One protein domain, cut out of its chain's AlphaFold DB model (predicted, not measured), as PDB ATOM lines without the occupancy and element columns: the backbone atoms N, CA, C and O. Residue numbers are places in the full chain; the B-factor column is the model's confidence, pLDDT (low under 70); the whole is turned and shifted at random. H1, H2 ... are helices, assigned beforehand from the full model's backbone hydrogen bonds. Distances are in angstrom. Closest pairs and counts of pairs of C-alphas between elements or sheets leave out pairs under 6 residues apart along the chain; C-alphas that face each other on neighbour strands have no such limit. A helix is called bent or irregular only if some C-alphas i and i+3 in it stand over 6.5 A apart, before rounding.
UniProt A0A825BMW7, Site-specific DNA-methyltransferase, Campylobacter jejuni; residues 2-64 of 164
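AT A GLANCE: This is residues 2 to 64 of the 164 residues of the protein "Site-specific DNA-methyltransferase" of Campylobacter jejuni (UniProt A0A825BMW7). There is little regular structure: two helices, H1 and the longer H2, lie side by side and run the same way, with long loops making the rest. Residues 14 to 25 return from the end of H1 to the start of H2, and residues 55 to 64 run back along the length as an extended tail. The 63 printed residues, 22 of them in the named helices, H1 then H2, have no named strand and are all helix in class. The whole is compact, with a radius of gyration of the C-alphas of 11.4 A, yet elongated, spanning 38 by 20 by 16 A.

IN THESE COORDINATES: H1, residues 6 to 13, starts at C-alpha 6 (147.823, 120.756, 103.651) and is 10.6 A long. H2, residues 26 to 39, is 18.7 A long and ends at C-alpha 39 (139.139, 116.953, 112.764). H2 is irregular, but only just: C-alphas 29 and 32 are 6.9 A apart.

HOW THE PARTS SIT: H1 and H2 touch, H2 with residues 34 to 38 alone; their closest C-alphas, of Ala 9 and Leu 35, are 6.1 A apart. They run the same way at a shallow tilt of 23 degrees. Each O i to N i+4 pair of H1 is within hydrogen-bond range, and 8 of 10 in H2.

THE WHOLE: The C-alphas farthest apart, of Glu 49 and Glu 64, are 38.8 A apart. The link from H1 to H2 is long, with 12 residues. The printed part has no cut, and no printed residue is under pLDDT 70.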
ATOM      1  N   ALA A   2     143.253 122.755  96.069       91.88
ATOM      2  CA  ALA A   2     143.493 122.327  97.440       91.88
ATOM      3  C   ALA A   2     144.656 121.321  97.522       91.88
ATOM      4  O   ALA A   2     145.291 121.196  98.574       91.88
ATOM      5  N   GLY A   3     144.970 120.655  96.406       91.38
ATOM      6  CA  GLY A   3     146.041 119.689  96.284       91.38
ATOM      7  C   GLY A   3     145.822 118.580  97.294       91.38
ATOM      8  O   GLY A   3     144.756 117.990  97.375       91.38
ATOM      9  N   SER A   4     146.818 118.316  98.129       92.44
ATOM     10  CA  SER A   4     146.672 117.296  99.165       92.44
ATOM     11  C   SER A   4     145.867 117.771 100.392       92.44
ATOM     12  O   SER A   4     145.622 116.994 101.309       92.44
ATOM     13  N   GLY A   5     145.476 119.048 100.473       94.00
ATOM     14  CA  GLY A   5     144.726 119.617 101.600       94.00
ATOM     15  C   GLY A   5     145.590 120.076 102.783       94.00
ATOM     16  O   GLY A   5     145.070 120.267 103.880       94.00
ATOM     17  N   THR A   6     146.906 120.255 102.602       94.94
ATOM     18  CA  THR A   6     147.823 120.756 103.651       94.94
ATOM     19  C   THR A   6     147.414 122.133 104.167       94.94
ATOM     20  O   THR A   6     147.307 122.324 105.375       94.94
ATOM     21  N   THR A   7     147.134 123.078 103.266       95.69
ATOM     22  CA  THR A   7     146.720 124.442 103.634       95.69
ATOM     23  C   THR A   7     145.406 124.443 104.410       95.69
ATOM     24  O   THR A   7     145.292 125.140 105.414       95.69
ATOM     25  N   LEU A   8     144.438 123.624 103.984       96.25
ATOM     26  CA  LEU A   8     143.139 123.487 104.648       96.25
ATOM     27  C   LEU A   8     143.304 122.912 106.063       96.25
ATOM     28  O   LEU A   8     142.756 123.451 107.019       96.25
ATOM     29  N   ALA A   9     144.128 121.870 106.216       95.75
ATOM     30  CA  ALA A   9     144.422 121.269 107.516       95.75
ATOM     31  C   ALA A   9     145.141 122.248 108.459       95.75
ATOM     32  O   ALA A   9     144.804 122.323 109.637       95.75
ATOM     33  N   SER A  10     146.104 123.028 107.958       95.69
ATOM     34  CA  SER A  10     146.772 124.066 108.754       95.69
ATOM     35  C   SER A  10     145.816 125.195 109.145       95.69
ATOM     36  O   SER A  10     145.834 125.638 110.289       95.69
ATOM     37  N   ALA A  11     144.945 125.638 108.233       95.75
ATOM     38  CA  ALA A  11     143.931 126.648 108.529       95.75
ATOM     39  C   ALA A  11     142.945 126.166 109.606       95.75
ATOM     40  O   ALA A  11     142.666 126.916 110.539       95.75
ATOM     41  N   LEU A  12     142.503 124.905 109.527       95.31
ATOM     42  CA  LEU A  12     141.649 124.272 110.533       95.31
ATOM     43  C   LEU A  12     142.315 124.261 111.919       95.31
ATOM     44  O   LEU A  12     141.697 124.672 112.898       95.31
ATOM     45  N   LYS A  13     143.592 123.864 111.991       95.56
ATOM     46  CA  LYS A  13     144.379 123.836 113.240       95.56
ATOM     47  C   LYS A  13     144.549 125.216 113.872       95.56
ATOM     48  O   LYS A  13     144.515 125.346 115.087       95.56
ATOM     49  N   LEU A  14     144.689 126.246 113.040       95.50
ATOM     50  CA  LEU A  14     144.808 127.644 113.460       95.50
ATOM     51  C   LEU A  14     143.453 128.317 113.749       95.50
ATOM     52  O   LEU A  14     143.425 129.523 113.987       95.50
ATOM     53  N   GLY A  15     142.332 127.589 113.667       93.06
ATOM     54  CA  GLY A  15     140.992 128.144 113.888       93.06
ATOM     55  C   GLY A  15     140.548 129.161 112.828       93.06
ATOM     56  O   GLY A  15     139.727 130.033 113.107       93.06
ATOM     57  N   ARG A  16     141.099 129.090 111.610       95.00
ATOM     58  CA  ARG A  16     140.794 130.016 110.508       95.00
ATOM     59  C   ARG A  16     139.702 129.453 109.600       95.00
ATOM     60  O   ARG A  16     139.651 128.254 109.340       95.00
ATOM     61  N   LYS A  17     138.868 130.342 109.054       95.00
ATOM     62  CA  LYS A  17     137.909 130.002 107.990       95.00
ATOM     63  C   LYS A  17     138.639 129.870 106.651       95.00
ATOM     64  O   LYS A  17     139.567 130.632 106.385       95.00
ATOM     65  N   PHE A  18     138.220 128.926 105.813       94.88
ATOM     66  CA  PHE A  18     138.819 128.687 104.499       94.88
ATOM     67  C   PHE A  18     137.793 128.144 103.500       94.88
ATOM     68  O   PHE A  18     136.787 127.557 103.890       94.88
ATOM     69  N   ILE A  19     138.095 128.303 102.211       95.19
ATOM     70  CA  ILE A  19     137.411 127.634 101.100       95.19
ATOM     71  C   ILE A  19     138.489 126.919 100.286       95.19
ATOM     72  O   ILE A  19     139.494 127.523  99.907       95.19
ATOM     73  N   GLY A  20     138.302 125.621 100.065       93.88
ATOM     74  CA  GLY A  20     139.175 124.799  99.234       93.88
ATOM     75  C   GLY A  20     138.417 124.312  98.011       93.88
ATOM     76  O   GLY A  20     137.273 123.894  98.134       93.88
ATOM     77  N   VAL A  21     139.063 124.355  96.847       94.19
ATOM     78  CA  VAL A  21     138.509 123.839  95.590       94.19
ATOM     79  C   VAL A  21     139.479 122.814  95.020       94.19
ATOM     80  O   VAL A  21     140.670 123.115  94.853       94.19
ATOM     81  N   GLU A  22     138.967 121.618  94.744       93.25
ATOM     82  CA  GLU A  22     139.681 120.519  94.097       93.25
ATOM     83  C   GLU A  22     138.825 119.899  92.993       93.25
ATOM     84  O   GLU A  22     137.601 119.937  93.078       93.25
ATOM     85  N   MET A  23     139.479 119.347  91.972       88.62
ATOM     86  CA  MET A  23     138.828 118.666  90.859       88.62
ATOM     87  C   MET A  23     139.127 117.163  90.886       88.62
ATOM     88  O   MET A  23     140.270 116.747  91.078       88.62
ATOM     89  N   GLY A  24     138.101 116.355  90.613       84.81
ATOM     90  CA  GLY A  24     138.219 114.908  90.441       84.81
ATOM     91  C   GLY A  24     138.390 114.120  91.743       84.81
ATOM     92  O   GLY A  24     138.262 114.646  92.849       84.81
ATOM     93  N   GLU A  25     138.724 112.838  91.594       87.19
ATOM     94  CA  GLU A  25     138.762 111.828  92.672       87.19
ATOM     95  C   GLU A  25     139.791 112.116  93.779       87.19
ATOM     96  O   GLU A  25     139.809 111.471  94.831       87.19
ATOM     97  N   HIS A  26     140.677 113.089  93.565       91.12
ATOM     98  CA  HIS A  26     141.677 113.484  94.549       91.12
ATOM     99  C   HIS A  26     141.041 114.056  95.826       91.12
ATOM    100  O   HIS A  26     141.602 113.920  96.920       91.12
ATOM    101  N   PHE A  27     139.849 114.652  95.709       92.81
ATOM    102  CA  PHE A  27     139.078 115.085  96.869       92.81
ATOM    103  C   PHE A  27     138.752 113.904  97.796       92.81
ATOM    104  O   PHE A  27     139.121 113.937  98.973       92.81
ATOM    105  N   ASP A  28     138.141 112.845  97.259       91.12
ATOM    106  CA  ASP A  28     137.674 111.689  98.032       91.12
ATOM    107  C   ASP A  28     138.818 110.812  98.539       91.12
ATOM    108  O   ASP A  28     138.780 110.298  99.658       91.12
ATOM    109  N   THR A  29     139.866 110.654  97.732       94.25
ATOM    110  CA  THR A  29     140.975 109.740  98.041       94.25
ATOM    111  C   THR A  29     142.028 110.354  98.963       94.25
ATOM    112  O   THR A  29     142.673 109.627  99.724       94.25
ATOM    113  N   VAL A  30     142.214 111.683  98.945       94.62
ATOM    114  CA  VAL A  30     143.314 112.347  99.669       94.62
ATOM    115  C   VAL A  30     142.832 113.437 100.618       94.62
ATOM    116  O   VAL A  30     143.182 113.410 101.804       94.62
ATOM    117  N   ILE A  31     142.051 114.401 100.131       95.62
ATOM    118  CA  ILE A  31     141.689 115.585 100.923       95.62
ATOM    119  C   ILE A  31     140.723 115.212 102.044       95.62
ATOM    120  O   ILE A  31     140.990 115.524 103.207       95.62
ATOM    121  N   LEU A  32     139.621 114.538 101.712       94.81
ATOM    122  CA  LEU A  32     138.573 114.198 102.667       94.81
ATOM    123  C   LEU A  32     139.113 113.313 103.809       94.81
ATOM    124  O   LEU A  32     138.961 113.710 104.969       94.81
ATOM    125  N   PRO A  33     139.858 112.213 103.557       95.31
ATOM    126  CA  PRO A  33     140.467 111.422 104.627       95.31
ATOM    127  C   PRO A  33     141.435 112.229 105.500       95.31
ATOM    128  O   PRO A  33     141.501 112.025 106.714       95.31
ATOM    129  N   ARG A  34     142.193 113.167 104.915       95.69
ATOM    130  CA  ARG A  34     143.112 114.029 105.670       95.69
ATOM    131  C   ARG A  34     142.374 115.017 106.565       95.69
ATOM    132  O   ARG A  34     142.778 115.203 107.716       95.69
ATOM    133  N   LEU A  35     141.329 115.661 106.054       95.62
ATOM    134  CA  LEU A  35     140.527 116.593 106.839       95.62
ATOM    135  C   LEU A  35     139.810 115.863 107.975       95.62
ATOM    136  O   LEU A  35     139.847 116.354 109.098       95.62
ATOM    137  N   MET A  36     139.290 114.654 107.735       95.62
ATOM    138  CA  MET A  36     138.710 113.813 108.788       95.62
ATOM    139  C   MET A  36     139.727 113.466 109.884       95.62
ATOM    140  O   MET A  36     139.437 113.638 111.065       95.62
ATOM    141  N   LYS A  37     140.955 113.067 109.516       95.12
ATOM    142  CA  LYS A  37     142.049 112.842 110.485       95.12
ATOM    143  C   LYS A  37     142.424 114.109 111.252       95.12
ATOM    144  O   LYS A  37     142.784 114.050 112.423       95.12
ATOM    145  N   THR A  38     142.373 115.263 110.590       95.19
ATOM    146  CA  THR A  38     142.656 116.539 111.250       95.19
ATOM    147  C   THR A  38     141.560 116.848 112.264       95.19
ATOM    148  O   THR A  38     141.871 117.063 113.427       95.19
ATOM    149  N   LEU A  39     140.285 116.756 111.873       94.94
ATOM    150  CA  LEU A  39     139.139 116.953 112.764       94.94
ATOM    151  C   LEU A  39     139.161 116.013 113.975       94.94
ATOM    152  O   LEU A  39     138.819 116.442 115.074       94.94
ATOM    153  N   SER A  40     139.611 114.764 113.809       94.69
ATOM    154  CA  SER A  40     139.742 113.809 114.917       94.69
ATOM    155  C   SER A  40     140.933 114.078 115.847       94.69
ATOM    156  O   SER A  40     141.125 113.348 116.816       94.69
ATOM    157  N   GLY A  41     141.743 115.106 115.572       93.56
ATOM    158  CA  GLY A  41     142.858 115.511 116.427       93.56
ATOM    159  C   GLY A  41     144.153 114.733 116.203       93.56
ATOM    160  O   GLY A  41     145.035 114.762 117.065       93.56
ATOM    161  N   VAL A  42     144.312 114.058 115.056       94.56
ATOM    162  CA  VAL A  42     145.577 113.391 114.719       94.56
ATOM    163  C   VAL A  42     146.707 114.420 114.659       94.56
ATOM    164  O   VAL A  42     146.701 115.365 113.862       94.56
ATOM    165  N   GLN A  43     147.714 114.196 115.494       92.25
ATOM    166  CA  GLN A  43     148.862 115.082 115.628       92.25
ATOM    167  C   GLN A  43     149.749 115.002 114.379       92.25
ATOM    168  O   GLN A  43     150.253 113.938 114.028       92.25
ATOM    169  N   SER A  44     149.921 116.126 113.679       90.75
ATOM    170  CA  SER A  44     150.726 116.216 112.450       90.75
ATOM    171  C   SER A  44     151.119 117.664 112.138       90.75
ATOM    172  O   SER A  44     150.357 118.580 112.437       90.75
ATOM    173  N   GLY A  45     152.261 117.898 111.483       89.69
ATOM    174  CA  GLY A  45     152.705 119.256 111.118       89.69
ATOM    175  C   GLY A  45     152.645 120.218 112.310       89.69
ATOM    176  O   GLY A  45     153.058 119.838 113.399       89.69
ATOM    177  N   ILE A  46     152.019 121.387 112.118       94.00
ATOM    178  CA  ILE A  46     151.910 122.455 113.129       94.00
ATOM    179  C   ILE A  46     151.059 122.116 114.370       94.00
ATOM    180  O   ILE A  46     150.827 122.990 115.201       94.00
ATOM    181  N   SER A  47     150.501 120.901 114.483       93.50
ATOM    182  CA  SER A  47     149.565 120.551 115.566       93.50
ATOM    183  C   SER A  47     150.164 120.747 116.958       93.50
ATOM    184  O   SER A  47     149.441 121.152 117.862       93.50
ATOM    185  N   LYS A  48     151.465 120.472 117.131       91.62
ATOM    186  CA  LYS A  48     152.139 120.594 118.430       91.62
ATOM    187  C   LYS A  48     152.338 122.059 118.808       91.62
ATOM    188  O   LYS A  48     152.087 122.440 119.941       91.62
ATOM    189  N   GLU A  49     152.735 122.871 117.838       93.94
ATOM    190  CA  GLU A  49     153.040 124.292 117.974       93.94
ATOM    191  C   GLU A  49     151.792 125.129 118.271       93.94
ATOM    192  O   GLU A  49     151.889 126.157 118.933       93.94
ATOM    193  N   CYS A  50     150.622 124.694 117.795       92.94
ATOM    194  CA  CYS A  50     149.338 125.344 118.078       92.94
ATOM    195  C   CYS A  50     148.476 124.598 119.107       92.94
ATOM    196  O   CYS A  50     147.302 124.928 119.257       92.94
ATOM    197  N   GLU A  51     149.037 123.587 119.783       94.12
ATOM    198  CA  GLU A  51     148.350 122.761 120.789       94.12
ATOM    199  C   GLU A  51     146.977 122.230 120.327       94.12
ATOM    200  O   GLU A  51     146.033 122.091 121.109       94.12
ATOM    201  N   TYR A  52     146.844 121.928 119.034       95.12
ATOM    202  CA  TYR A  52     145.570 121.542 118.442       95.12
ATOM    203  C   TYR A  52     145.179 120.118 118.844       95.12
ATOM    204  O   TYR A  52     145.890 119.152 118.555       95.12
ATOM    205  N   LYS A  53     144.003 119.975 119.460       92.75
ATOM    206  CA  LYS A  53     143.486 118.703 120.000       92.75
ATOM    207  C   LYS A  53     142.394 118.057 119.142       92.75
ATOM    208  O   LYS A  53     141.819 117.056 119.554       92.75
ATOM    209  N   GLY A  54     142.119 118.604 117.958       92.75
ATOM    210  CA  GLY A  54     140.973 118.215 117.134       92.75
ATOM    211  C   GLY A  54     139.799 119.184 117.260       92.75
ATOM    212  O   GLY A  54     139.854 120.166 118.002       92.75
ATOM    213  N   GLY A  55     138.735 118.901 116.515       90.94
ATOM    214  CA  GLY A  55     137.520 119.709 116.458       90.94
ATOM    215  C   GLY A  55     137.460 120.681 115.276       90.94
ATOM    216  O   GLY A  55     138.388 120.801 114.474       90.94
ATOM    217  N   GLY A  56     136.324 121.368 115.173       89.44
ATOM    218  CA  GLY A  56     135.939 122.171 114.014       89.44
ATOM    219  C   GLY A  56     134.849 121.491 113.190       89.44
ATOM    220  O   GLY A  56     134.398 120.391 113.504       89.44
ATOM    221  N   ILE A  57     134.399 122.175 112.142       91.56
ATOM    222  CA  ILE A  57     133.381 121.681 111.214       91.56
ATOM    223  C   ILE A  57     133.855 122.014 109.807       91.56
ATOM    224  O   ILE A  57     134.288 123.136 109.544       91.56
ATOM    225  N   ILE A  58     133.751 121.040 108.909       91.94
ATOM    226  CA  ILE A  58     133.903 121.259 107.475       91.94
ATOM    227  C   ILE A  58     132.562 120.980 106.804       91.94
ATOM    228  O   ILE A  58     131.862 120.035 107.167       91.94
ATOM    229  N   LYS A  59     132.221 121.803 105.819       90.25
ATOM    230  CA  LYS A  59     131.175 121.519 104.838       90.25
ATOM    231  C   LYS A  59     131.871 121.408 103.486       90.25
ATOM    232  O   LYS A  59     132.785 122.187 103.215       90.25
ATOM    233  N   TYR A  60     131.482 120.436 102.675       89.69
ATOM    234  CA  TYR A  60     131.980 120.293 101.312       89.69
ATOM    235  C   TYR A  60     130.804 120.117 100.360       89.69
ATOM    236  O   TYR A  60     129.723 119.699 100.770       89.69
ATOM    237  N   TYR A  61     131.033 120.469  99.101       85.06
ATOM    238  CA  TYR A  61     130.044 120.433  98.036       85.06
ATOM    239  C   TYR A  61     130.698 119.785  96.816       85.06
ATOM    240  O   TYR A  61     131.864 120.070  96.535       85.06
ATOM    241  N   SER A  62     129.958 118.925  96.121       82.81
ATOM    242  CA  SER A  62     130.329 118.457  94.783       82.81
ATOM    243  C   SER A  62     129.655 119.353  93.748       82.81
ATOM    244  O   SER A  62     128.535 119.813  93.975       82.81
ATOM    245  N   LEU A  63     130.340 119.622  92.640       82.19
ATOM    246  CA  LEU A  63     129.800 120.378  91.514       82.19
ATOM    247  C   LEU A  63     129.858 119.500  90.270       82.19
ATOM    248  O   LEU A  63     130.923 118.991  89.921       82.19
ATOM    249  N   GLU A  64     128.729 119.374  89.586       75.31
ATOM    250  CA  GLU A  64     128.630 118.706  88.294       75.31
ATOM    251  C   GLU A  64     128.426 119.744  87.193       75.31
ATOM    252  O   GLU A  64     127.776 120.775  87.390       75.31
TER     253      GLU A  64